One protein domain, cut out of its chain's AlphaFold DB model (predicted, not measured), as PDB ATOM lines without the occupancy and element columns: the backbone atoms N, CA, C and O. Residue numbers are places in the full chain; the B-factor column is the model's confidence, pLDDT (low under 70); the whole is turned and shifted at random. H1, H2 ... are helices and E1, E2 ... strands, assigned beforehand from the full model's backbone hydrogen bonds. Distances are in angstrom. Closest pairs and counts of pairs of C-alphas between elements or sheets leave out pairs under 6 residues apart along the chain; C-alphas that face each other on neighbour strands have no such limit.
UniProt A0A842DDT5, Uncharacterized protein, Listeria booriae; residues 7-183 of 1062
ATOM      1  N   ARG A   7      -1.279 -43.166 -19.165       64.50
ATOM      2  CA  ARG A   7      -0.674 -41.853 -18.952       64.50
ATOM      3  C   ARG A   7      -1.633 -40.726 -19.316       64.50
ATOM      4  O   ARG A   7      -2.297 -40.780 -20.351       64.50
ATOM      5  N   VAL A   8      -1.683 -39.724 -18.452       65.44
ATOM      6  CA  VAL A   8      -2.302 -38.414 -18.658       65.44
ATOM      7  C   VAL A   8      -1.255 -37.401 -18.211       65.44
ATOM      8  O   VAL A   8      -0.646 -37.595 -17.164       65.44
ATOM      9  N   ASP A   9      -0.969 -36.402 -19.044       64.00
ATOM     10  CA  ASP A   9       0.028 -35.356 -18.768       64.00
ATOM     11  C   ASP A   9       1.407 -35.904 -18.344       64.00
ATOM     12  O   ASP A   9       2.054 -35.430 -17.416       64.00
ATOM     13  N   GLY A  10       1.852 -36.979 -19.004       64.69
ATOM     14  CA  GLY A  10       3.149 -37.616 -18.741       64.69
ATOM     15  C   GLY A  10       3.203 -38.533 -17.510       64.69
ATOM     16  O   GLY A  10       4.195 -39.247 -17.349       64.69
ATOM     17  N   ARG A  11       2.146 -38.605 -16.687       70.19
ATOM     18  CA  ARG A  11       2.092 -39.416 -15.453       70.19
ATOM     19  C   ARG A  11       1.086 -40.557 -15.543       70.19
ATOM     20  O   ARG A  11       0.028 -40.426 -16.155       70.19
ATOM     21  N   THR A  12       1.413 -41.701 -14.947       75.81
ATOM     22  CA  THR A  12       0.546 -42.890 -14.949       75.81
ATOM     23  C   THR A  12      -0.549 -42.746 -13.898       75.81
ATOM     24  O   THR A  12      -0.258 -42.434 -12.750       75.81
ATOM     25  N   ILE A  13      -1.799 -43.029 -14.264       80.69
ATOM     26  CA  ILE A  13      -2.916 -43.073 -13.314       80.69
ATOM     27  C   ILE A  13      -3.002 -44.464 -12.687       80.69
ATOM     28  O   ILE A  13      -3.205 -45.462 -13.394       80.69
ATOM     29  N   VAL A  14      -2.934 -44.530 -11.363       83.69
ATOM     30  CA  VAL A  14      -3.122 -45.758 -10.585       83.69
ATOM     31  C   VAL A  14      -4.321 -45.622  -9.652       83.69
ATOM     32  O   VAL A  14      -4.785 -44.524  -9.356       83.69
ATOM     33  N   MET A  15      -4.882 -46.762  -9.250       87.31
ATOM     34  CA  MET A  15      -5.947 -46.789  -8.252       87.31
ATOM     35  C   MET A  15      -5.354 -47.186  -6.916       87.31
ATOM     36  O   MET A  15      -4.820 -48.290  -6.780       87.31
ATOM     37  N   GLU A  16      -5.547 -46.326  -5.931       88.25
ATOM     38  CA  GLU A  16      -5.236 -46.619  -4.549       88.25
ATOM     39  C   GLU A  16      -6.507 -46.840  -3.755       88.25
ATOM     40  O   GLU A  16      -7.540 -46.209  -3.950       88.25
ATOM     41  N   ARG A  17      -6.436 -47.808  -2.856       90.19
ATOM     42  CA  ARG A  17      -7.527 -48.185  -1.969       90.19
ATOM     43  C   ARG A  17      -7.022 -48.124  -0.546       90.19
ATOM     44  O   ARG A  17      -5.960 -48.681  -0.248       90.19
ATOM     45  N   THR A  18      -7.818 -47.505   0.308       88.12
ATOM     46  CA  THR A  18      -7.648 -47.466   1.759       88.12
ATOM     47  C   THR A  18      -8.893 -48.050   2.431       88.12
ATOM     48  O   THR A  18      -9.871 -48.411   1.761       88.12
ATOM     49  N   SER A  19      -8.894 -48.133   3.761       84.06
ATOM     50  CA  SER A  19     -10.113 -48.433   4.523       84.06
ATOM     51  C   SER A  19     -11.198 -47.359   4.367       84.06
ATOM     52  O   SER A  19     -12.385 -47.666   4.480       84.06
ATOM     53  N   LYS A  20     -10.811 -46.099   4.111       84.50
ATOM     54  CA  LYS A  20     -11.727 -44.948   4.081       84.50
ATOM     55  C   LYS A  20     -12.347 -44.716   2.713       84.50
ATOM     56  O   LYS A  20     -13.546 -44.467   2.647       84.50
ATOM     57  N   GLU A  21     -11.568 -44.828   1.644       87.19
ATOM     58  CA  GLU A  21     -12.006 -44.587   0.266       87.19
ATOM     59  C   GLU A  21     -11.097 -45.279  -0.758       87.19
ATOM     60  O   GLU A  21      -9.982 -45.711  -0.443       87.19
ATOM     61  N   GLY A  22     -11.603 -45.429  -1.981       90.81
ATOM     62  CA  GLY A  22     -10.769 -45.658  -3.157       90.81
ATOM     63  C   GLY A  22     -10.566 -44.349  -3.915       90.81
ATOM     64  O   GLY A  22     -11.494 -43.563  -4.036       90.81
ATOM     65  N   GLN A  23      -9.371 -44.130  -4.447       92.81
ATOM     66  CA  GLN A  23      -9.005 -42.902  -5.145       92.81
ATOM     67  C   GLN A  23      -8.164 -43.209  -6.385       92.81
ATOM     68  O   GLN A  23      -7.473 -44.232  -6.458       92.81
ATOM     69  N   LEU A  24      -8.242 -42.330  -7.379       89.88
ATOM     70  CA  LEU A  24      -7.269 -42.269  -8.460       89.88
ATOM     71  C   LEU A  24      -6.172 -41.290  -8.076       89.88
ATOM     72  O   LEU A  24      -6.458 -40.169  -7.659       89.88
ATOM     73  N   VAL A  25      -4.935 -41.720  -8.273       88.19
ATOM     74  CA  VAL A  25      -3.757 -40.897  -8.025       88.19
ATOM     75  C   VAL A  25      -2.792 -41.005  -9.198       88.19
ATOM     76  O   VAL A  25      -2.851 -41.956  -9.993       88.19
ATOM     77  N   TYR A  26      -1.898 -40.030  -9.310       82.94
ATOM     78  CA  TYR A  26      -0.744 -40.150 -10.187       82.94
ATOM     79  C   TYR A  26       0.333 -40.982  -9.487       82.94
ATOM     80  O   TYR A  26       0.567 -40.841  -8.294       82.94
ATOM     81  N   GLU A  27       0.987 -41.869 -10.228       74.06
ATOM     82  CA  GLU A  27       2.069 -42.708  -9.709       74.06
ATOM     83  C   GLU A  27       3.147 -41.860  -9.002       74.06
ATOM     84  O   GLU A  27       3.699 -40.939  -9.604       74.06
ATOM     85  N   GLY A  28       3.419 -42.170  -7.727       69.31
ATOM     86  CA  GLY A  28       4.370 -41.446  -6.870       69.31
ATOM     87  C   GLY A  28       3.787 -40.257  -6.093       69.31
ATOM     88  O   GLY A  28       4.529 -39.598  -5.372       69.31
ATOM     89  N   ILE A  29       2.488 -39.972  -6.230       78.19
ATOM     90  CA  ILE A  29       1.807 -38.856  -5.563       78.19
ATOM     91  C   ILE A  29       0.565 -39.393  -4.856       78.19
ATOM     92  O   ILE A  29      -0.330 -39.905  -5.512       78.19
ATOM     93  N   ASP A  30       0.474 -39.220  -3.539       76.56
ATOM     94  CA  ASP A  30      -0.619 -39.780  -2.721       76.56
ATOM     95  C   ASP A  30      -1.891 -38.895  -2.694       76.56
ATOM     96  O   ASP A  30      -2.829 -39.142  -1.932       76.56
ATOM     97  N   GLU A  31      -1.940 -37.845  -3.519       86.06
ATOM     98  CA  GLU A  31      -3.047 -36.887  -3.584       86.06
ATOM     99  C   GLU A  31      -4.221 -37.429  -4.416       86.06
ATOM    100  O   GLU A  31      -4.042 -37.917  -5.535       86.06
ATOM    101  N   ASN A  32      -5.445 -37.302  -3.892       88.25
ATOM    102  CA  ASN A  32      -6.657 -37.719  -4.589       88.25
ATOM    103  C   ASN A  32      -6.932 -36.817  -5.802       88.25
ATOM    104  O   ASN A  32      -7.300 -35.655  -5.652       88.25
ATOM    105  N   LYS A  33      -6.815 -37.374  -7.009       90.88
ATOM    106  CA  LYS A  33      -7.087 -36.682  -8.280       90.88
ATOM    107  C   LYS A  33      -8.286 -37.275  -9.022       90.88
ATOM    108  O   LYS A  33      -8.398 -37.147 -10.240       90.88
ATOM    109  N   THR A  34      -9.180 -37.969  -8.315       89.31
ATOM    110  CA  THR A  34     -10.293 -38.714  -8.930       89.31
ATOM    111  C   THR A  34     -11.200 -37.824  -9.775       89.31
ATOM    112  O   THR A  34     -11.533 -38.204 -10.898       89.31
ATOM    113  N   GLU A  35     -11.575 -36.656  -9.260       90.50
ATOM    114  CA  GLU A  35     -12.453 -35.715  -9.957       90.50
ATOM    115  C   GLU A  35     -11.769 -35.130 -11.201       90.50
ATOM    116  O   GLU A  35     -12.230 -35.382 -12.314       90.50
ATOM    117  N   GLU A  36     -10.604 -34.495 -11.028       89.50
ATOM    118  CA  GLU A  36      -9.776 -33.941 -12.114       89.50
ATOM    119  C   GLU A  36      -9.568 -34.961 -13.253       89.50
ATOM    120  O   GLU A  36      -9.787 -34.684 -14.436       89.50
ATOM    121  N   ILE A  37      -9.189 -36.196 -12.910       88.12
ATOM    122  CA  ILE A  37      -8.907 -37.235 -13.904       88.12
ATOM    123  C   ILE A  37     -10.169 -37.633 -14.684       88.12
ATOM    124  O   ILE A  37     -10.092 -37.868 -15.893       88.12
ATOM    125  N   ILE A  38     -11.315 -37.785 -14.013       88.38
ATOM    126  CA  ILE A  38     -12.543 -38.312 -14.626       88.38
ATOM    127  C   ILE A  38     -13.283 -37.238 -15.422       88.38
ATOM    128  O   ILE A  38     -13.749 -37.532 -16.532       88.38
ATOM    129  N   PHE A  39     -13.420 -36.040 -14.854       88.62
ATOM    130  CA  PHE A  39     -14.222 -34.965 -15.428       88.62
ATOM    131  C   PHE A  39     -13.454 -34.186 -16.487       88.62
ATOM    132  O   PHE A  39     -13.994 -33.996 -17.578       88.62
ATOM    133  N   ASP A  40     -12.178 -33.889 -16.240       86.75
ATOM    134  CA  ASP A  40     -11.402 -33.028 -17.131       86.75
ATOM    135  C   ASP A  40     -10.551 -33.874 -18.075       86.75
ATOM    136  O   ASP A  40     -10.763 -33.924 -19.289       86.75
ATOM    137  N   LYS A  41      -9.619 -34.652 -17.517       84.94
ATOM    138  CA  LYS A  41      -8.573 -35.319 -18.310       84.94
ATOM    139  C   LYS A  41      -9.065 -36.490 -19.161       84.94
ATOM    140  O   LYS A  41      -8.353 -36.975 -20.047       84.94
ATOM    141  N   LYS A  42     -10.255 -37.023 -18.877       85.44
ATOM    142  CA  LYS A  42     -10.846 -38.162 -19.603       85.44
ATOM    143  C   LYS A  42     -12.040 -37.784 -20.470       85.44
ATOM    144  O   LYS A  42     -12.526 -38.676 -21.170       85.44
ATOM    145  N   LYS A  43     -12.460 -36.515 -20.499       86.12
ATOM    146  CA  LYS A  43     -13.640 -36.047 -21.247       86.12
ATOM    147  C   LYS A  43     -13.613 -36.471 -22.722       86.12
ATOM    148  O   LYS A  43     -14.512 -37.173 -23.181       86.12
ATOM    149  N   GLU A  44     -12.491 -36.248 -23.402       85.69
ATOM    150  CA  GLU A  44     -12.237 -36.700 -24.782       85.69
ATOM    151  C   GLU A  44     -12.456 -38.205 -25.010       85.69
ATOM    152  O   GLU A  44     -13.024 -38.665 -26.006       85.69
ATOM    153  N   SER A  45     -12.035 -39.030 -24.047       86.19
ATOM    154  CA  SER A  45     -12.229 -40.483 -24.138       86.19
ATOM    155  C   SER A  45     -13.709 -40.869 -24.058       86.19
ATOM    156  O   SER A  45     -14.114 -41.869 -24.667       86.19
ATOM    157  N   PHE A  46     -14.516 -40.095 -23.326       88.62
ATOM    158  CA  PHE A  46     -15.964 -40.259 -23.277       88.62
ATOM    159  C   PHE A  46     -16.621 -39.827 -24.591       88.62
ATOM    160  O   PHE A  46     -17.397 -40.626 -25.121       88.62
ATOM    161  N   TYR A  47     -16.244 -38.686 -25.181       88.88
ATOM    162  CA  TYR A  47     -16.730 -38.279 -26.511       88.88
ATOM    163  C   TYR A  47     -16.434 -39.333 -27.573       88.88
ATOM    164  O   TYR A  47     -17.339 -39.833 -28.244       88.88
ATOM    165  N   LYS A  48     -15.190 -39.818 -27.641       87.44
ATOM    166  CA  LYS A  48     -14.813 -40.902 -28.558       87.44
ATOM    167  C   LYS A  48     -15.606 -42.190 -28.313       87.44
ATOM    168  O   LYS A  48     -15.897 -42.945 -29.247       87.44
ATOM    169  N   SER A  49     -15.943 -42.492 -27.060       88.62
ATOM    170  CA  SER A  49     -16.781 -43.640 -26.695       88.62
ATOM    171  C   SER A  49     -18.233 -43.457 -27.154       88.62
ATOM    172  O   SER A  49     -18.813 -44.413 -27.675       88.62
ATOM    173  N   ILE A  50     -18.803 -42.255 -27.011       90.19
ATOM    174  CA  ILE A  50     -20.135 -41.896 -27.518       90.19
ATOM    175  C   ILE A  50     -20.174 -42.001 -29.039       90.19
ATOM    176  O   ILE A  50     -21.014 -42.724 -29.567       90.19
ATOM    177  N   LEU A  51     -19.191 -41.435 -29.734       87.94
ATOM    178  CA  LEU A  51     -19.084 -41.509 -31.189       87.94
ATOM    179  C   LEU A  51     -19.085 -42.962 -31.693       87.94
ATOM    180  O   LEU A  51     -19.856 -43.341 -32.574       87.94
ATOM    181  N   ASN A  52     -18.303 -43.833 -31.043       86.38
ATOM    182  CA  ASN A  52     -18.285 -45.271 -31.336       86.38
ATOM    183  C   ASN A  52     -19.597 -45.997 -30.996       86.38
ATOM    184  O   ASN A  52     -19.787 -47.138 -31.436       86.38
ATOM    185  N   LYS A  53     -20.461 -45.427 -30.150       86.94
ATOM    186  CA  LYS A  53     -21.801 -45.945 -29.840       86.94
ATOM    187  C   LYS A  53     -22.852 -45.442 -30.818       86.94
ATOM    188  O   LYS A  53     -23.764 -46.207 -31.101       86.94
ATOM    189  N   THR A  54     -22.684 -44.235 -31.337       88.25
ATOM    190  CA  THR A  54     -23.604 -43.588 -32.267       88.25
ATOM    191  C   THR A  54     -23.435 -44.105 -33.691       88.25
ATOM    192  O   THR A  54     -24.399 -44.579 -34.290       88.25
ATOM    193  N   VAL A  55     -22.203 -44.113 -34.202       88.31
ATOM    194  CA  VAL A  55     -21.909 -44.464 -35.596       88.31
ATOM    195  C   VAL A  55     -21.632 -45.966 -35.739       88.31
ATOM    196  O   VAL A  55     -20.977 -46.606 -34.901       88.31
ATOM    197  N   ARG A  56     -22.160 -46.572 -36.803       84.00
ATOM    198  CA  ARG A  56     -21.925 -47.975 -37.161       84.00
ATOM    199  C   ARG A  56     -20.541 -48.118 -37.795       84.00
ATOM    200  O   ARG A  56     -20.098 -47.263 -38.534       84.00
ATOM    201  N   LYS A  57     -19.831 -49.218 -37.526       77.44
ATOM    202  CA  LYS A  57     -18.546 -49.491 -38.200       77.44
ATOM    203  C   LYS A  57     -18.782 -50.099 -39.590       77.44
ATOM    204  O   LYS A  57     -19.730 -50.878 -39.726       77.44
ATOM    205  N   PRO A  58     -17.896 -49.847 -40.573       70.44
ATOM    206  CA  PRO A  58     -18.020 -50.416 -41.912       70.44
ATOM    207  C   PRO A  58     -18.056 -51.950 -41.869       70.44
ATOM    208  O   PRO A  58     -17.375 -52.592 -41.059       70.44
ATOM    209  N   ASN A  59     -18.872 -52.544 -42.743       61.28
ATOM    210  CA  ASN A  59     -19.090 -53.985 -42.780       61.28
ATOM    211  C   ASN A  59     -17.817 -54.711 -43.254       61.28
ATOM    212  O   ASN A  59     -17.388 -54.562 -44.392       61.28
ATOM    213  N   LYS A  60     -17.215 -55.534 -42.386       57.41
ATOM    214  CA  LYS A  60     -15.965 -56.264 -42.688       57.41
ATOM    215  C   LYS A  60     -16.132 -57.430 -43.679       57.41
ATOM    216  O   LYS A  60     -15.144 -58.093 -43.976       57.41
ATOM    217  N   LYS A  61     -17.356 -57.737 -44.120       57.84
ATOM    218  CA  LYS A  61     -17.656 -58.853 -45.039       57.84
ATOM    219  C   LYS A  61     -17.620 -58.470 -46.524       57.84
ATOM    220  O   LYS A  61     -17.696 -59.366 -47.358       57.84
ATOM    221  N   GLU A  62     -17.511 -57.181 -46.842       65.12
ATOM    222  CA  GLU A  62     -17.422 -56.699 -48.222       65.12
ATOM    223  C   GLU A  62     -16.085 -57.132 -48.843       65.12
ATOM    224  O   GLU A  62     -15.040 -56.975 -48.209       65.12
ATOM    225  N   LYS A  63     -16.109 -57.703 -50.055       66.81
ATOM    226  CA  LYS A  63     -14.897 -58.165 -50.765       66.81
ATOM    227  C   LYS A  63     -14.449 -57.211 -51.878       66.81
ATOM    228  O   LYS A  63     -13.295 -57.269 -52.295       66.81
ATOM    229  N   ASP A  64     -15.334 -56.327 -52.334       75.31
ATOM    230  CA  ASP A  64     -15.050 -55.354 -53.388       75.31
ATOM    231  C   ASP A  64     -14.239 -54.165 -52.839       75.31
ATOM    232  O   ASP A  64     -14.711 -53.389 -52.004       75.31
ATOM    233  N   LYS A  65     -13.006 -54.001 -53.334       72.38
ATOM    234  CA  LYS A  65     -12.076 -52.941 -52.908       72.38
ATOM    235  C   LYS A  65     -12.631 -51.530 -53.121       72.38
ATOM    236  O   LYS A  65     -12.371 -50.662 -52.287       72.38
ATOM    237  N   ARG A  66     -13.400 -51.297 -54.191       72.38
ATOM    238  CA  ARG A  66     -13.967 -49.978 -54.512       72.38
ATOM    239  C   ARG A  66     -15.090 -49.631 -53.538       72.38
ATOM    240  O   ARG A  66     -15.078 -48.550 -52.953       72.38
ATOM    241  N   LYS A  67     -15.989 -50.582 -53.268       72.19
ATOM    242  CA  LYS A  67     -17.048 -50.428 -52.252       72.19
ATOM    243  C   LYS A  67     -16.482 -50.277 -50.841       72.19
ATOM    244  O   LYS A  67     -16.998 -49.482 -50.062       72.19
ATOM    245  N   ILE A  68     -15.395 -50.977 -50.504       74.62
ATOM    246  CA  ILE A  68     -14.692 -50.802 -49.221       74.62
ATOM    247  C   ILE A  68     -14.147 -49.375 -49.083       74.62
ATOM    248  O   ILE A  68     -14.309 -48.773 -48.021       74.62
ATOM    249  N   ALA A  69     -13.511 -48.834 -50.126       75.12
ATOM    250  CA  ALA A  69     -12.960 -47.480 -50.106       75.12
ATOM    251  C   ALA A  69     -14.057 -46.417 -49.927       75.12
ATOM    252  O   ALA A  69     -13.935 -45.574 -49.038       75.12
ATOM    253  N   ILE A  70     -15.154 -46.522 -50.686       76.88
ATOM    254  CA  ILE A  70     -16.318 -45.624 -50.584       76.88
ATOM    255  C   ILE A  70     -16.954 -45.717 -49.191       76.88
ATOM    256  O   ILE A  70     -17.111 -44.707 -48.512       76.88
ATOM    257  N   ASN A  71     -17.222 -46.931 -48.698       78.38
ATOM    258  CA  ASN A  71     -17.778 -47.130 -47.358       78.38
ATOM    259  C   ASN A  71     -16.857 -46.588 -46.259       78.38
ATOM    260  O   ASN A  71     -17.338 -46.100 -45.239       78.38
ATOM    261  N   LYS A  72     -15.534 -46.674 -46.435       80.56
ATOM    262  CA  LYS A  72     -14.564 -46.117 -45.487       80.56
ATOM    263  C   LYS A  72     -14.566 -44.587 -45.515       80.56
ATOM    264  O   LYS A  72     -14.461 -43.996 -44.445       80.56
ATOM    265  N   ALA A  73     -14.711 -43.973 -46.689       81.50
ATOM    266  CA  ALA A  73     -14.834 -42.524 -46.844       81.50
ATOM    267  C   ALA A  73     -16.132 -41.993 -46.214       81.50
ATOM    268  O   ALA A  73     -16.063 -41.128 -45.352       81.50
ATOM    269  N   ILE A  74     -17.283 -42.606 -46.519       83.88
ATOM    270  CA  ILE A  74     -18.584 -42.278 -45.905       83.88
ATOM    271  C   ILE A  74     -18.517 -42.404 -44.379       83.88
ATOM    272  O   ILE A  74     -18.928 -41.502 -43.655       83.88
ATOM    273  N   ASN A  75     -17.958 -43.510 -43.870       83.88
ATOM    274  CA  ASN A  75     -17.803 -43.707 -42.427       83.88
ATOM    275  C   ASN A  75     -16.874 -42.670 -41.793       83.88
ATOM    276  O   ASN A  75     -17.094 -42.292 -40.647       83.88
ATOM    277  N   LYS A  76     -15.833 -42.232 -42.505       84.38
ATOM    278  CA  LYS A  76     -14.948 -41.163 -42.044       84.38
ATOM    279  C   LYS A  76     -15.720 -39.844 -41.957       84.38
ATOM    280  O   LYS A  76     -15.715 -39.247 -40.889       84.38
ATOM    281  N   GLU A  77     -16.450 -39.474 -43.009       86.69
ATOM    282  CA  GLU A  77     -17.241 -38.239 -43.066       86.69
ATOM    283  C   GLU A  77     -18.283 -38.153 -41.951       86.69
ATOM    284  O   GLU A  77     -18.291 -37.180 -41.203       86.69
ATOM    285  N   ILE A  78     -19.109 -39.189 -41.763       87.62
ATOM    286  CA  ILE A  78     -20.114 -39.183 -40.686       87.62
ATOM    287  C   ILE A  78     -19.463 -39.199 -39.298       87.62
ATOM    288  O   ILE A  78     -19.982 -38.602 -38.361       87.62
ATOM    289  N   THR A  79     -18.311 -39.858 -39.141       87.06
ATOM    290  CA  THR A  79     -17.592 -39.877 -37.859       87.06
ATOM    291  C   THR A  79     -17.016 -38.499 -37.531       87.06
ATOM    292  O   THR A  79     -17.115 -38.067 -36.389       87.06
ATOM    293  N   GLU A  80     -16.436 -37.808 -38.512       86.06
ATOM    294  CA  GLU A  80     -15.892 -36.455 -38.356       86.06
ATOM    295  C   GLU A  80     -17.007 -35.426 -38.128       86.06
ATOM    296  O   GLU A  80     -16.893 -34.622 -37.207       86.06
ATOM    297  N   LEU A  81     -18.124 -35.520 -38.861       88.00
ATOM    298  CA  LEU A  81     -19.312 -34.684 -38.653       88.00
ATOM    299  C   LEU A  81     -19.876 -34.844 -37.236       88.00
ATOM    300  O   LEU A  81     -20.026 -33.865 -36.514       88.00
ATOM    301  N   MET A  82     -20.146 -36.080 -36.808       89.38
ATOM    302  CA  MET A  82     -20.686 -36.329 -35.469       89.38
ATOM    303  C   MET A  82     -19.682 -35.970 -34.364       89.38
ATOM    304  O   MET A  82     -20.092 -35.618 -33.263       89.38
ATOM    305  N   SER A  83     -18.375 -36.041 -34.639       87.69
ATOM    306  CA  SER A  83     -17.352 -35.531 -33.721       87.69
ATOM    307  C   SER A  83     -17.453 -34.014 -33.589       87.69
ATOM    308  O   SER A  83     -17.521 -33.525 -32.470       87.69
ATOM    309  N   ALA A  84     -17.525 -33.281 -34.699       87.38
ATOM    310  CA  ALA A  84     -17.697 -31.831 -34.696       87.38
ATOM    311  C   ALA A  84     -18.969 -31.387 -33.965       87.38
ATOM    312  O   ALA A  84     -18.906 -30.472 -33.154       87.38
ATOM    313  N   VAL A  85     -20.087 -32.093 -34.161       88.00
ATOM    314  CA  VAL A  85     -21.341 -31.847 -33.426       88.00
ATOM    315  C   VAL A  85     -21.142 -31.984 -31.913       88.00
ATOM    316  O   VAL A  85     -21.618 -31.144 -31.161       88.00
ATOM    317  N   LEU A  86     -20.409 -33.004 -31.452       88.06
ATOM    318  CA  LEU A  86     -20.132 -33.189 -30.020       88.06
ATOM    319  C   LEU A  86     -19.225 -32.098 -29.430       88.06
ATOM    320  O   LEU A  86     -19.386 -31.774 -28.260       88.06
ATOM    321  N   HIS A  87     -18.285 -31.559 -30.212       87.56
ATOM    322  CA  HIS A  87     -17.358 -30.510 -29.756       87.56
ATOM    323  C   HIS A  87     -17.889 -29.093 -30.026       87.56
ATOM    324  O   HIS A  87     -17.308 -28.131 -29.544       87.56
ATOM    325  N   GLN A  88     -18.987 -28.967 -30.782       84.81
ATOM    326  CA  GLN A  88     -19.511 -27.701 -31.308       84.81
ATOM    327  C   GLN A  88     -18.462 -26.914 -32.113       84.81
ATOM    328  O   GLN A  88     -18.417 -25.686 -32.099       84.81
ATOM    329  N   GLU A  89     -17.614 -27.636 -32.848       86.38
ATOM    330  CA  GLU A  89     -16.527 -27.070 -33.648       86.38
ATOM    331  C   GLU A  89     -16.801 -27.242 -35.140       86.38
ATOM    332  O   GLU A  89     -17.255 -28.296 -35.584       86.38
ATOM    333  N   LYS A  90     -16.474 -26.227 -35.948       81.19
ATOM    334  CA  LYS A  90     -16.613 -26.297 -37.408       81.19
ATOM    335  C   LYS A  90     -15.731 -27.426 -37.977       81.19
ATOM    336  O   LYS A  90     -14.504 -27.327 -37.891       81.19
ATOM    337  N   PRO A  91     -16.299 -28.468 -38.616       78.69
ATOM    338  CA  PRO A  91     -15.498 -29.543 -39.186       78.69
ATOM    339  C   PRO A  91     -14.811 -29.093 -40.480       78.69
ATOM    340  O   PRO A  91     -15.405 -28.431 -41.332       78.69
ATOM    341  N   ASN A  92     -13.570 -29.532 -40.680       71.75
ATOM    342  CA  ASN A  92     -12.878 -29.404 -41.963       71.75
ATOM    343  C   ASN A  92     -13.251 -30.587 -42.879       71.75
ATOM    344  O   ASN A  92     -12.470 -31.526 -43.044       71.75
ATOM    345  N   LEU A  93     -14.484 -30.581 -43.404       74.38
ATOM    346  CA  LEU A  93     -15.077 -31.713 -44.125       74.38
ATOM    347  C   LEU A  93     -15.636 -31.328 -45.499       74.38
ATOM    348  O   LEU A  93     -16.223 -30.264 -45.668       74.38
ATOM    349  N   LYS A  94     -15.549 -32.254 -46.462       73.25
ATOM    350  CA  LYS A  94     -16.324 -32.214 -47.709       73.25
ATOM    351  C   LYS A  94     -17.514 -33.170 -47.567       73.25
ATOM    352  O   LYS A  94     -17.298 -34.368 -47.453       73.25
ATOM    353  N   LEU A  95     -18.750 -32.660 -47.586       76.12
ATOM    354  CA  LEU A  95     -19.989 -33.435 -47.353       76.12
ATOM    355  C   LEU A  95     -20.504 -34.214 -48.584       76.12
ATOM    356  O   LEU A  95     -21.610 -34.755 -48.563       76.12
ATOM    357  N   HIS A  96     -19.722 -34.266 -49.667       79.44
ATOM    358  CA  HIS A  96     -20.136 -34.824 -50.959       79.44
ATOM    359  C   HIS A  96     -20.680 -36.255 -50.849       79.44
ATOM    360  O   HIS A  96     -21.722 -36.564 -51.425       79.44
ATOM    361  N   ASN A  97     -20.000 -37.140 -50.107       81.56
ATOM    362  CA  ASN A  97     -20.403 -38.542 -50.074       81.56
ATOM    363  C   ASN A  97     -21.637 -38.746 -49.193       81.56
ATOM    364  O   ASN A  97     -22.512 -39.519 -49.576       81.56
ATOM    365  N   LEU A  98     -21.757 -38.033 -48.069       82.62
ATOM    366  CA  LEU A  98     -22.973 -38.076 -47.247       82.62
ATOM    367  C   LEU A  98     -24.204 -37.547 -47.992       82.62
ATOM    368  O   LEU A  98     -25.255 -38.175 -47.925       82.62
ATOM    369  N   LYS A  99     -24.074 -36.457 -48.758       81.44
ATOM    370  CA  LYS A  99     -25.195 -35.897 -49.531       81.44
ATOM    371  C   LYS A  99     -25.663 -36.765 -50.694       81.44
ATOM    372  O   LYS A  99     -26.814 -36.665 -51.098       81.44
ATOM    373  N   SER A 100     -24.791 -37.621 -51.222       82.50
ATOM    374  CA  SER A 100     -25.149 -38.556 -52.296       82.50
ATOM    375  C   SER A 100     -26.033 -39.727 -51.838       82.50
ATOM    376  O   SER A 100     -26.496 -40.505 -52.671       82.50
ATOM    377  N   LEU A 101     -26.246 -39.887 -50.526       84.94
ATOM    378  CA  LEU A 101     -27.015 -40.985 -49.947       84.94
ATOM    379  C   LEU A 101     -28.498 -40.627 -49.805       84.94
ATOM    380  O   LEU A 101     -28.858 -39.501 -49.465       84.94
ATOM    381  N   ASP A 102     -29.366 -41.621 -50.000       85.94
ATOM    382  CA  ASP A 102     -30.788 -41.486 -49.696       85.94
ATOM    383  C   ASP A 102     -31.051 -41.522 -48.176       85.94
ATOM    384  O   ASP A 102     -30.185 -41.870 -47.361       85.94
ATOM    385  N   ARG A 103     -32.281 -41.171 -47.773       83.88
ATOM    386  CA  ARG A 103     -32.682 -41.151 -46.354       83.88
ATOM    387  C   ARG A 103     -32.449 -42.499 -45.664       83.88
ATOM    388  O   ARG A 103     -32.023 -42.540 -44.514       83.88
ATOM    389  N   ASN A 104     -32.697 -43.611 -46.359       85.19
ATOM    390  CA  ASN A 104     -32.544 -44.951 -45.793       85.19
ATOM    391  C   ASN A 104     -31.063 -45.298 -45.554       85.19
ATOM    392  O   ASN A 104     -30.695 -45.767 -44.474       85.19
ATOM    393  N   ALA A 105     -30.192 -45.023 -46.523       83.56
ATOM    394  CA  ALA A 105     -28.760 -45.253 -46.417       83.56
ATOM    395  C   ALA A 105     -28.121 -44.387 -45.324       83.56
ATOM    396  O   ALA A 105     -27.295 -44.902 -44.569       83.56
ATOM    397  N   LEU A 106     -28.546 -43.127 -45.174       84.25
ATOM    398  CA  LEU A 106     -28.121 -42.252 -44.074       84.25
ATOM    399  C   LEU A 106     -28.536 -42.813 -42.703       84.25
ATOM    400  O   LEU A 106     -27.693 -42.947 -41.813       84.25
ATOM    401  N   THR A 107     -29.786 -43.257 -42.542       86.56
ATOM    402  CA  THR A 107     -30.269 -43.904 -41.304       86.56
ATOM    403  C   THR A 107     -29.456 -45.153 -40.940       86.56
ATOM    404  O   THR A 107     -29.184 -45.426 -39.763       86.56
ATOM    405  N   GLN A 108     -28.999 -45.918 -41.936       86.94
ATOM    406  CA  GLN A 108     -28.193 -47.125 -41.725       86.94
ATOM    407  C   GLN A 108     -26.750 -46.860 -41.256       86.94
ATOM    408  O   GLN A 108     -26.093 -47.805 -40.787       86.94
ATOM    409  N   LEU A 109     -26.265 -45.612 -41.334       86.19
ATOM    410  CA  LEU A 109     -24.963 -45.201 -40.793       86.19
ATOM    411  C   LEU A 109     -24.957 -45.158 -39.262       86.19
ATOM    412  O   LEU A 109     -23.912 -45.355 -38.638       86.19
ATOM    413  N   PHE A 110     -26.119 -44.956 -38.643       89.62
ATOM    414  CA  PHE A 110     -26.275 -44.960 -37.193       89.62
ATOM    415  C   PHE A 110     -26.509 -46.373 -36.655       89.62
ATOM    416  O   PHE A 110     -26.943 -47.291 -37.357       89.62
ATOM    417  N   LYS A 111     -26.202 -46.591 -35.375       88.81
ATOM    418  CA  LYS A 111     -26.571 -47.846 -34.709       88.81
ATOM    419  C   LYS A 111     -28.068 -47.900 -34.436       88.81
ATOM    420  O   LYS A 111     -28.694 -46.882 -34.190       88.81
ATOM    421  N   HIS A 112     -28.599 -49.119 -34.367       85.75
ATOM    422  CA  HIS A 112     -30.020 -49.404 -34.161       85.75
ATOM    423  C   HIS A 112     -30.670 -48.644 -32.986       85.75
ATOM    424  O   HIS A 112     -31.821 -48.241 -33.095       85.75
ATOM    425  N   ASP A 113     -29.950 -48.404 -31.886       83.31
ATOM    426  CA  ASP A 113     -30.493 -47.657 -30.739       83.31
ATOM    427  C   ASP A 113     -30.764 -46.171 -31.058       83.31
ATOM    428  O   ASP A 113     -31.597 -45.560 -30.403       83.31
ATOM    429  N   PHE A 114     -30.095 -45.610 -32.072       88.50
ATOM    430  CA  PHE A 114     -30.247 -44.226 -32.549       88.50
ATOM    431  C   PHE A 114     -31.149 -44.100 -33.784       88.50
ATOM    432  O   PHE A 114     -31.390 -42.994 -34.257       88.50
ATOM    433  N   GLN A 115     -31.645 -45.231 -34.294       89.44
ATOM    434  CA  GLN A 115     -32.670 -45.298 -35.344       89.44
ATOM    435  C   GLN A 115     -34.090 -45.295 -34.757       89.44
ATOM    436  O   GLN A 115     -35.066 -45.441 -35.482       89.44
ATOM    437  N   LYS A 116     -34.207 -45.231 -33.429       90.00
ATOM    438  CA  LYS A 116     -35.466 -45.235 -32.689       90.00
ATOM    439  C   LYS A 116     -35.508 -44.016 -31.785       90.00
ATOM    440  O   LYS A 116     -34.460 -43.482 -31.424       90.00
ATOM    441  N   THR A 117     -36.710 -43.637 -31.358       90.69
ATOM    442  CA  THR A 117     -36.890 -42.582 -30.361       90.69
ATOM    443  C   THR A 117     -36.182 -42.955 -29.060       90.69
ATOM    444  O   THR A 117     -36.530 -43.929 -28.389       90.69
ATOM    445  N   ILE A 118     -35.182 -42.159 -28.702       88.38
ATOM    446  CA  ILE A 118     -34.477 -42.219 -27.429       88.38
ATOM    447  C   ILE A 118     -35.259 -41.374 -26.436       88.38
ATOM    448  O   ILE A 118     -35.689 -40.271 -26.758       88.38
ATOM    449  N   SER A 119     -35.424 -41.888 -25.221       90.00
ATOM    450  CA  SER A 119     -36.016 -41.157 -24.105       90.00
ATOM    451  C   SER A 119     -35.055 -41.169 -22.925       90.00
ATOM    452  O   SER A 119     -34.596 -42.241 -22.519       90.00
ATOM    453  N   TYR A 120     -34.741 -39.992 -22.383       86.44
ATOM    454  CA  TYR A 120     -33.844 -39.862 -21.236       86.44
ATOM    455  C   TYR A 120     -34.236 -38.681 -20.336       86.44
ATOM    456  O   TYR A 120     -34.752 -37.683 -20.837       86.44
ATOM    457  N   PRO A 121     -33.977 -38.770 -19.023       84.38
ATOM    458  CA  PRO A 121     -34.092 -37.633 -18.120       84.38
ATOM    459  C   PRO A 121     -32.783 -36.811 -18.135       84.38
ATOM    460  O   PRO A 121     -31.720 -37.392 -17.892       84.38
ATOM    461  N   PRO A 122     -32.821 -35.486 -18.379       76.94
ATOM    462  CA  PRO A 122     -31.623 -34.637 -18.380       76.94
ATOM    463  C   PRO A 122     -30.861 -34.643 -17.048       76.94
ATOM    464  O   PRO A 122     -29.631 -34.700 -17.028       76.94
ATOM    465  N   HIS A 123     -31.593 -34.641 -15.933       76.31
ATOM    466  CA  HIS A 123     -31.078 -34.797 -14.575       76.31
ATOM    467  C   HIS A 123     -32.061 -35.612 -13.725       76.31
ATOM    468  O   HIS A 123     -33.164 -35.957 -14.155       76.31
ATOM    469  N   LYS A 124     -31.644 -35.996 -12.516       72.50
ATOM    470  CA  LYS A 124     -32.441 -36.863 -11.642       72.50
ATOM    471  C   LYS A 124     -33.786 -36.187 -11.327       72.50
ATOM    472  O   LYS A 124     -33.784 -35.088 -10.790       72.50
ATOM    473  N   ASN A 125     -34.892 -36.875 -11.624       74.62
ATOM    474  CA  ASN A 125     -36.284 -36.417 -11.465       74.62
ATOM    475  C   ASN A 125     -36.788 -35.384 -12.497       74.62
ATOM    476  O   ASN A 125     -37.892 -34.880 -12.329       74.62
ATOM    477  N   ALA A 126     -36.032 -35.095 -13.561       82.00
ATOM    478  CA  ALA A 126     -36.516 -34.272 -14.671       82.00
ATOM    479  C   ALA A 126     -37.491 -35.038 -15.580       82.00
ATOM    480  O   ALA A 126     -37.414 -36.268 -15.691       82.00
ATOM    481  N   GLU A 127     -38.353 -34.304 -16.286       85.31
ATOM    482  CA  GLU A 127     -39.160 -34.875 -17.362       85.31
ATOM    483  C   GLU A 127     -38.280 -35.450 -18.475       85.31
ATOM    484  O   GLU A 127     -37.169 -34.993 -18.755       85.31
ATOM    485  N   HIS A 128     -38.780 -36.510 -19.102       86.69
ATOM    486  CA  HIS A 128     -38.044 -37.212 -20.137       86.69
ATOM    487  C   HIS A 128     -38.080 -36.444 -21.459       86.69
ATOM    488  O   HIS A 128     -39.138 -36.299 -22.070       86.69
ATOM    489  N   VAL A 129     -36.903 -36.089 -21.967       89.56
ATOM    490  CA  VAL A 129     -36.731 -35.572 -23.326       89.56
ATOM    491  C   VAL A 129     -36.742 -36.744 -24.309       89.56
ATOM    492  O   VAL A 129     -36.211 -37.823 -24.012       89.56
ATOM    493  N   LYS A 130     -37.374 -36.554 -25.473       91.50
ATOM    494  CA  LYS A 130     -37.489 -37.562 -26.536       91.50
ATOM    495  C   LYS A 130     -36.952 -37.020 -27.856       91.50
ATOM    496  O   LYS A 130     -37.325 -35.926 -28.254       91.50
ATOM    497  N   PHE A 131     -36.125 -37.799 -28.549       92.56
ATOM    498  CA  PHE A 131     -35.630 -37.451 -29.886       92.56
ATOM    499  C   PHE A 131     -35.271 -38.705 -30.694       92.56
ATOM    500  O   PHE A 131     -35.023 -39.764 -30.118       92.56
ATOM    501  N   CYS A 132     -35.214 -38.596 -32.021       91.81
ATOM    502  CA  CYS A 132     -34.657 -39.627 -32.899       91.81
ATOM    503  C   CYS A 132     -33.450 -39.045 -33.636       91.81
ATOM    504  O   CYS A 132     -33.599 -38.131 -34.442       91.81
ATOM    505  N   LEU A 133     -32.245 -39.548 -33.345       90.06
ATOM    506  CA  LEU A 133     -31.027 -39.009 -33.959       90.06
ATOM    507  C   LEU A 133     -31.016 -39.220 -35.470       90.06
ATOM    508  O   LEU A 133     -30.595 -38.322 -36.186       90.06
ATOM    509  N   ALA A 134     -31.418 -40.403 -35.942       88.44
ATOM    510  CA  ALA A 134     -31.409 -40.687 -37.370       88.44
ATOM    511  C   ALA A 134     -32.282 -39.685 -38.134       88.44
ATOM    512  O   ALA A 134     -31.808 -39.129 -39.115       88.44
ATOM    513  N   ASP A 135     -33.486 -39.392 -37.639       89.50
ATOM    514  CA  ASP A 135     -34.400 -38.449 -38.292       89.50
ATOM    515  C   ASP A 135     -33.809 -37.032 -38.313       89.50
ATOM    516  O   ASP A 135     -33.657 -36.450 -39.385       89.50
ATOM    517  N   LEU A 136     -33.353 -36.535 -37.153       90.81
ATOM    518  CA  LEU A 136     -32.744 -35.203 -37.031       90.81
ATOM    519  C   LEU A 136     -31.478 -35.051 -37.887       90.81
ATOM    520  O   LEU A 136     -31.264 -34.020 -38.517       90.81
ATOM    521  N   ALA A 137     -30.616 -36.070 -37.914       87.19
ATOM    522  CA  ALA A 137     -29.362 -36.023 -38.660       87.19
ATOM    523  C   ALA A 137     -29.574 -36.173 -40.169       87.19
ATOM    524  O   ALA A 137     -28.864 -35.535 -40.940       87.19
ATOM    525  N   VAL A 138     -30.529 -37.002 -40.601       87.50
ATOM    526  CA  VAL A 138     -30.894 -37.135 -42.018       87.50
ATOM    527  C   VAL A 138     -31.433 -35.809 -42.545       87.50
ATOM    528  O   VAL A 138     -30.979 -35.361 -43.594       87.50
ATOM    529  N   GLU A 139     -32.342 -35.171 -41.807       86.88
ATOM    530  CA  GLU A 139     -32.898 -33.860 -42.152       86.88
ATOM    531  C   GLU A 139     -31.798 -32.789 -42.212       86.88
ATOM    532  O   GLU A 139     -31.603 -32.157 -43.249       86.88
ATOM    533  N   ALA A 140     -30.965 -32.692 -41.170       86.81
ATOM    534  CA  ALA A 140     -29.870 -31.724 -41.119       86.81
ATOM    535  C   ALA A 140     -28.826 -31.905 -42.242       86.81
ATOM    536  O   ALA A 140     -28.309 -30.921 -42.772       86.81
ATOM    537  N   ILE A 141     -28.496 -33.146 -42.627       86.25
ATOM    538  CA  ILE A 141     -27.532 -33.435 -43.708       86.25
ATOM    539  C   ILE A 141     -28.120 -33.119 -45.091       86.25
ATOM    540  O   ILE A 141     -27.381 -32.739 -46.003       86.25
ATOM    541  N   GLN A 142     -29.430 -33.287 -45.275       83.56
ATOM    542  CA  GLN A 142     -30.092 -32.954 -46.536       83.56
ATOM    543  C   GLN A 142     -30.177 -31.434 -46.734       83.56
ATOM    544  O   GLN A 142     -29.834 -30.945 -47.816       83.56
ATOM    545  N   ASP A 143     -30.520 -30.708 -45.671       83.12
ATOM    546  CA  ASP A 143     -30.763 -29.262 -45.696       83.12
ATOM    547  C   ASP A 143     -29.491 -28.403 -45.770       83.12
ATOM    548  O   ASP A 143     -29.545 -27.258 -46.219       83.12
ATOM    549  N   ILE A 144     -28.335 -28.915 -45.337       82.69
ATOM    550  CA  ILE A 144     -27.098 -28.121 -45.268       82.69
ATOM    551  C   ILE A 144     -26.480 -27.873 -46.653       82.69
ATOM    552  O   ILE A 144     -26.266 -28.810 -47.409       82.69
ATOM    553  N   ASP A 145     -26.134 -26.639 -47.023       77.69
ATOM    554  CA  ASP A 145     -25.490 -26.350 -48.319       77.69
ATOM    555  C   ASP A 145     -24.113 -27.051 -48.440       77.69
ATOM    556  O   ASP A 145     -23.308 -27.051 -47.508       77.69
ATOM    557  N   ALA A 146     -23.839 -27.692 -49.584       69.00
ATOM    558  CA  ALA A 146     -22.602 -28.457 -49.800       69.00
ATOM    559  C   ALA A 146     -21.363 -27.569 -50.026       69.00
ATOM    560  O   ALA A 146     -20.235 -28.005 -49.787       69.00
ATOM    561  N   THR A 147     -21.582 -26.355 -50.523       68.31
ATOM    562  CA  THR A 147     -20.579 -25.350 -50.884       68.31
ATOM    563  C   THR A 147     -20.376 -24.307 -49.788       68.31
ATOM    564  O   THR A 147     -19.231 -23.931 -49.539       68.31
ATOM    565  N   ASN A 148     -21.440 -23.893 -49.088       74.62
ATOM    566  CA  ASN A 148     -21.357 -22.978 -47.943       74.62
ATOM    567  C   ASN A 148     -22.216 -23.448 -46.747       74.62
ATOM    568  O   ASN A 148     -23.272 -22.876 -46.477       74.62
ATOM    569  N   PRO A 149     -21.794 -24.510 -46.040       80.00
ATOM    570  CA  PRO A 149     -22.569 -25.113 -44.957       80.00
ATOM    571  C   PRO A 149     -22.800 -24.161 -43.771       80.00
ATOM    572  O   PRO A 149     -21.842 -23.693 -43.147       80.00
ATOM    573  N   ASP A 150     -24.070 -23.950 -43.407       83.75
ATOM    574  CA  ASP A 150     -24.470 -23.281 -42.163       83.75
ATOM    575  C   ASP A 150     -24.381 -24.256 -40.978       83.75
ATOM    576  O   ASP A 150     -25.311 -24.999 -40.647       83.75
ATOM    577  N   TRP A 151     -23.208 -24.267 -40.348       83.81
ATOM    578  CA  TRP A 151     -22.929 -25.118 -39.193       83.81
ATOM    579  C   TRP A 151     -23.729 -24.729 -37.950       83.81
ATOM    580  O   TRP A 151     -24.038 -25.608 -37.151       83.81
ATOM    581  N   ALA A 152     -24.095 -23.452 -37.791       84.25
ATOM    582  CA  ALA A 152     -24.861 -22.999 -36.633       84.25
ATOM    583  C   ALA A 152     -26.275 -23.591 -36.662       84.25
ATOM    584  O   ALA A 152     -26.723 -24.163 -35.667       84.25
ATOM    585  N   LYS A 153     -26.928 -23.558 -37.833       85.62
ATOM    586  CA  LYS A 153     -28.225 -24.215 -38.038       85.62
ATOM    587  C   LYS A 153     -28.141 -25.724 -37.796       85.62
ATOM    588  O   LYS A 153     -28.987 -26.269 -37.092       85.62
ATOM    589  N   LEU A 154     -27.105 -26.397 -38.309       86.62
ATOM    590  CA  LEU A 154     -26.920 -27.841 -38.097       86.62
ATOM    591  C   LEU A 154     -26.716 -28.198 -36.615       86.62
ATOM    592  O   LEU A 154     -27.275 -29.192 -36.146       86.62
ATOM    593  N   PHE A 155     -25.930 -27.411 -35.874       88.12
ATOM    594  CA  PHE A 155     -25.724 -27.638 -34.442       88.12
ATOM    595  C   PHE A 155     -26.999 -27.407 -33.632       88.12
ATOM    596  O   PHE A 155     -27.288 -28.214 -32.753       88.12
ATOM    597  N   GLU A 156     -27.801 -26.393 -33.963       87.88
ATOM    598  CA  GLU A 156     -29.108 -26.186 -33.324       87.88
ATOM    599  C   GLU A 156     -30.083 -27.340 -33.621       87.88
ATOM    600  O   GLU A 156     -30.709 -27.858 -32.696       87.88
ATOM    601  N   THR A 157     -30.150 -27.849 -34.860       89.75
ATOM    602  CA  THR A 157     -30.988 -29.022 -35.190       89.75
ATOM    603  C   THR A 157     -30.564 -30.280 -34.419       89.75
ATOM    604  O   THR A 157     -31.406 -31.080 -34.006       89.75
ATOM    605  N   LEU A 158     -29.260 -30.469 -34.192       91.31
ATOM    606  CA  LEU A 158     -28.707 -31.631 -33.483       91.31
ATOM    607  C   LEU A 158     -28.509 -31.417 -31.976       91.31
ATOM    608  O   LEU A 158     -28.040 -32.329 -31.287       91.31
ATOM    609  N   LYS A 159     -28.937 -30.276 -31.439       90.00
ATOM    610  CA  LYS A 159     -28.854 -29.941 -30.013       90.00
ATOM    611  C   LYS A 159     -29.465 -30.996 -29.078       90.00
ATOM    612  O   LYS A 159     -28.809 -31.366 -28.104       90.00
ATOM    613  N   PRO A 160     -30.620 -31.628 -29.394       90.62
ATOM    614  CA  PRO A 160     -31.149 -32.716 -28.565       90.62
ATOM    615  C   PRO A 160     -30.177 -33.899 -28.400       90.62
ATOM    616  O   PRO A 160     -30.171 -34.572 -27.368       90.62
ATOM    617  N   TYR A 161     -29.334 -34.163 -29.404       90.81
ATOM    618  CA  TYR A 161     -28.314 -35.208 -29.331       90.81
ATOM    619  C   TYR A 161     -27.105 -34.786 -28.494       90.81
ATOM    620  O   TYR A 161     -26.601 -35.610 -27.724       90.81
ATOM    621  N   THR A 162     -26.636 -33.542 -28.622       90.94
ATOM    622  CA  THR A 162     -25.518 -33.041 -27.807       90.94
ATOM    623  C   THR A 162     -25.903 -32.982 -26.335       90.94
ATOM    624  O   THR A 162     -25.151 -33.466 -25.492       90.94
ATOM    625  N   ASP A 163     -27.120 -32.530 -26.027       90.75
ATOM    626  CA  ASP A 163     -27.641 -32.472 -24.659       90.75
ATOM    627  C   ASP A 163     -27.777 -33.874 -24.051       90.75
ATOM    628  O   ASP A 163     -27.430 -34.115 -22.887       90.75
ATOM    629  N   TRP A 164     -28.235 -34.843 -24.851       92.00
ATOM    630  CA  TRP A 164     -28.247 -36.251 -24.460       92.00
ATOM    631  C   TRP A 164     -26.838 -36.781 -24.196       92.00
ATOM    632  O   TRP A 164     -26.623 -37.501 -23.215       92.00
ATOM    633  N   ALA A 165     -25.879 -36.449 -25.062       91.06
ATOM    634  CA  ALA A 165     -24.506 -36.910 -24.942       91.06
ATOM    635  C   ALA A 165     -23.852 -36.363 -23.667       91.06
ATOM    636  O   ALA A 165     -23.301 -37.159 -22.907       91.06
ATOM    637  N   GLU A 166     -23.979 -35.065 -23.383       90.94
ATOM    638  CA  GLU A 166     -23.470 -34.443 -22.153       90.94
ATOM    639  C   GLU A 166     -24.109 -35.049 -20.904       90.94
ATOM    640  O   GLU A 166     -23.403 -35.503 -20.000       90.94
ATOM    641  N   SER A 167     -25.441 -35.176 -20.878       90.31
ATOM    642  CA  SER A 167     -26.154 -35.805 -19.757       90.31
ATOM    643  C   SER A 167     -25.695 -37.254 -19.536       90.31
ATOM    644  O   SER A 167     -25.417 -37.680 -18.408       90.31
ATOM    645  N   TYR A 168     -25.524 -38.026 -20.614       89.81
ATOM    646  CA  TYR A 168     -25.034 -39.399 -20.539       89.81
ATOM    647  C   TYR A 168     -23.581 -39.482 -20.053       89.81
ATOM    648  O   TYR A 168     -23.247 -40.376 -19.263       89.81
ATOM    649  N   ILE A 169     -22.708 -38.594 -20.539       90.81
ATOM    650  CA  ILE A 169     -21.296 -38.519 -20.147       90.81
ATOM    651  C   ILE A 169     -21.201 -38.174 -18.666       90.81
ATOM    652  O   ILE A 169     -20.579 -38.940 -17.927       90.81
ATOM    653  N   HIS A 170     -21.895 -37.127 -18.219       90.62
ATOM    654  CA  HIS A 170     -21.935 -36.721 -16.821       90.62
ATOM    655  C   HIS A 170     -22.438 -37.862 -15.926       90.62
ATOM    656  O   HIS A 170     -21.742 -38.291 -15.005       90.62
ATOM    657  N   PHE A 171     -23.579 -38.481 -16.263       89.38
ATOM    658  CA  PHE A 171     -24.095 -39.647 -15.537       89.38
ATOM    659  C   PHE A 171     -23.058 -40.777 -15.434       89.38
ATOM    660  O   PHE A 171     -22.905 -41.415 -14.383       89.38
ATOM    661  N   LYS A 172     -22.327 -41.051 -16.521       90.38
ATOM    662  CA  LYS A 172     -21.264 -42.061 -16.536       90.38
ATOM    663  C   LYS A 172     -20.064 -41.671 -15.685       90.38
ATOM    664  O   LYS A 172     -19.577 -42.547 -14.969       90.38
ATOM    665  N   GLN A 173     -19.606 -40.428 -15.757       91.75
ATOM    666  CA  GLN A 173     -18.505 -39.896 -14.958       91.75
ATOM    667  C   GLN A 173     -18.830 -40.013 -13.468       91.75
ATOM    668  O   GLN A 173     -18.117 -40.720 -12.757       91.75
ATOM    669  N   THR A 174     -19.980 -39.496 -13.030       91.69
ATOM    670  CA  THR A 174     -20.437 -39.591 -11.635       91.69
ATOM    671  C   THR A 174     -20.595 -41.041 -11.172       91.69
ATOM    672  O   THR A 174     -20.252 -41.386 -10.042       91.69
ATOM    673  N   THR A 175     -21.099 -41.936 -12.030       90.38
ATOM    674  CA  THR A 175     -21.228 -43.363 -11.681       90.38
ATOM    675  C   THR A 175     -19.862 -44.034 -11.508       90.38
ATOM    676  O   THR A 175     -19.683 -44.852 -10.605       90.38
ATOM    677  N   ILE A 176     -18.897 -43.719 -12.379       91.94
ATOM    678  CA  ILE A 176     -17.537 -44.272 -12.315       91.94
ATOM    679  C   ILE A 176     -16.798 -43.727 -11.092       91.94
ATOM    680  O   ILE A 176     -16.213 -44.524 -10.363       91.94
ATOM    681  N   GLN A 177     -16.884 -42.419 -10.834       92.44
ATOM    682  CA  GLN A 177     -16.337 -41.770  -9.643       92.44
ATOM    683  C   GLN A 177     -16.847 -42.453  -8.369       92.44
ATOM    684  O   GLN A 177     -16.053 -43.011  -7.614       92.44
ATOM    685  N   LYS A 178     -18.173 -42.552  -8.198       91.12
ATOM    686  CA  LYS A 178     -18.778 -43.234  -7.041       91.12
ATOM    687  C   LYS A 178     -18.314 -44.683  -6.916       91.12
ATOM    688  O   LYS A 178     -18.066 -45.168  -5.816       91.12
ATOM    689  N   SER A 179     -18.178 -45.394  -8.038       90.56
ATOM    690  CA  SER A 179     -17.666 -46.768  -8.033       90.56
ATOM    691  C   SER A 179     -16.210 -46.863  -7.565       90.56
ATOM    692  O   SER A 179     -15.838 -47.908  -7.030       90.56
ATOM    693  N   ILE A 180     -15.384 -45.843  -7.803       91.12
ATOM    694  CA  ILE A 180     -13.983 -45.786  -7.366       91.12
ATOM    695  C   ILE A 180     -13.926 -45.465  -5.874       91.12
ATOM    696  O   ILE A 180     -13.362 -46.256  -5.120       91.12
ATOM    697  N   GLU A 181     -14.614 -44.407  -5.447       90.25
ATOM    698  CA  GLU A 181     -14.708 -43.960  -4.048       90.25
ATOM    699  C   GLU A 181     -15.219 -45.070  -3.117       90.25
ATOM    700  O   GLU A 181     -14.718 -45.275  -2.006       90.25
ATOM    701  N   GLN A 182     -16.189 -45.860  -3.588       88.25
ATOM    702  CA  GLN A 182     -16.765 -46.975  -2.833       88.25
ATOM    703  C   GLN A 182     -15.922 -48.258  -2.853       88.25
ATOM    704  O   GLN A 182     -16.193 -49.173  -2.068       88.25
ATOM    705  N   ASN A 183     -14.887 -48.362  -3.693       89.12
ATOM    706  CA  ASN A 183     -14.037 -49.552  -3.792       89.12
ATOM    707  C   ASN A 183     -12.954 -49.587  -2.695       89.12
ATOM    708  O   ASN A 183     -11.751 -49.673  -2.947       89.12
TER     709      ASN A 183
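Overview. This is residues 7 to 183 of the 1062 residues of an uncharacterized protein of Listeria booriae (UniProt A0A842DDT5). Picture a stalk with a wider head: the hairpin E1 and E2 makes the stalk's far end, H1 and then H2 lead from it toward the head, and the long helix H8 runs back from the head to the hairpin, side by side with H1 near its end. In the head, the last residues of the long helix H3, 85 to 86, meet residues 162 to 165 of H8 at a corner, the short helices H4, H5, H6 and H7 gather on one side of H3, and a small hairpin, E3 and E4, sits beside the start of H8. The printed part has 177 residues, with eight named helices and four named strands in the order E1 E2 H1 H2 H3 H4 H5 E3 E4 H6 H7 H8; its two sheets, E1 - E2 and E3 - E4, are antiparallel, and the class is mostly helix. It is loose, with a radius of gyration of the C-alphas of 19.6 A and spans of 59 by 43 by 32 A.

Arrangement. Begin with E1, residues 11 to 17, and E2, residues 22 to 26, an antiparallel hairpin at 159 degrees; look for N 14 and O 25, 2.9 A apart and within hydrogen-bond range. Residues 7 to 8 pair with residues 11 to 12 of E1, antiparallel. H8, residues 159 to 181, and E2 have 5 pairs of C-alphas within 8 A; the closest, those of Gly 22 and Glu 181, are 4.4 A apart. H1, residues 34 to 40, touches residues 173 to 177 of H8 alone, closest at the C-alphas of Ile 38 and Gln 173, 6.2 A, at a shallow tilt of 15 degrees, opposite ways. Next, H2, residues 43 to 54, only just touches H8, with 3 pairs of C-alphas within 8 A, the closest being Phe 46 and Ile 169 at 6.4 A. H2 touches H3, residues 65 to 87, at a steep tilt of 48 degrees, opposite ways; their closest C-alphas, Leu 51 and Ser 83, are 6.7 A apart. H3 only just touches H8, with 3 pairs, about perpendicular at 78 degrees, closest at the C-alphas of Leu 86 and Thr 162, 5.8 A. H4, residues 96 to 99, touches H3, closest at the C-alphas of Ile 74 and Asn 97, 5.9 A. H5, residues 103 to 107, touches H6, residues 133 to 143, closest at the C-alphas of Thr 107 and Ala 134, 5.2 A. Between them along the chain, E3, residues 118 to 120, and E4, residues 129 to 131, form an antiparallel hairpin at 165 degrees, with N 118 and O 131 within hydrogen-bond range at 2.8 A. The closest C-alphas of E4 and H8, Phe 131 and Pro 160, are 6.7 A apart. H6 and H7, residues 151 to 157, form a helical hairpin at a steep tilt of 39 degrees, closest at the C-alphas of Ala 140 and Leu 154, 5.7 A. Helix packing is mostly crossed, the lines of touching helices standing mostly at wide angles: of the 5 touching pairs in which neither helix is under 6 residues, 1 is at a shallow tilt. H1, H2, H3, H5, H6, H7 and H8 have every O i to N i+4 pair within hydrogen-bond range; H4 is too short for such a pair, and its 1 pair of O i and N i+3 is not within range.

Along the chain. Find C-alpha 11 at (2.092, -39.416, -15.453); from there E1 runs 18.7 A to C-alpha 17, and E2 covers 13.4 A. Find C-alpha 65 at (-12.076, -52.941, -52.908), where H3 begins its 32.7 A. H2 is 16.7 A long and H6 15.3 A. H8, also 32.7 A, ends at C-alpha 181, (-14.708, -43.960, -4.048).

Size, cuts and confidence. The two C-alphas farthest apart, Ser 19 and Thr 147, are 60.9 A from each other. The printed part has no cut, and no link is long. Mean pLDDT of the printed part is 84.0; look for values under 70 at residues 7 to 10, 28, 59 to 63 and 146 to 147 of this model.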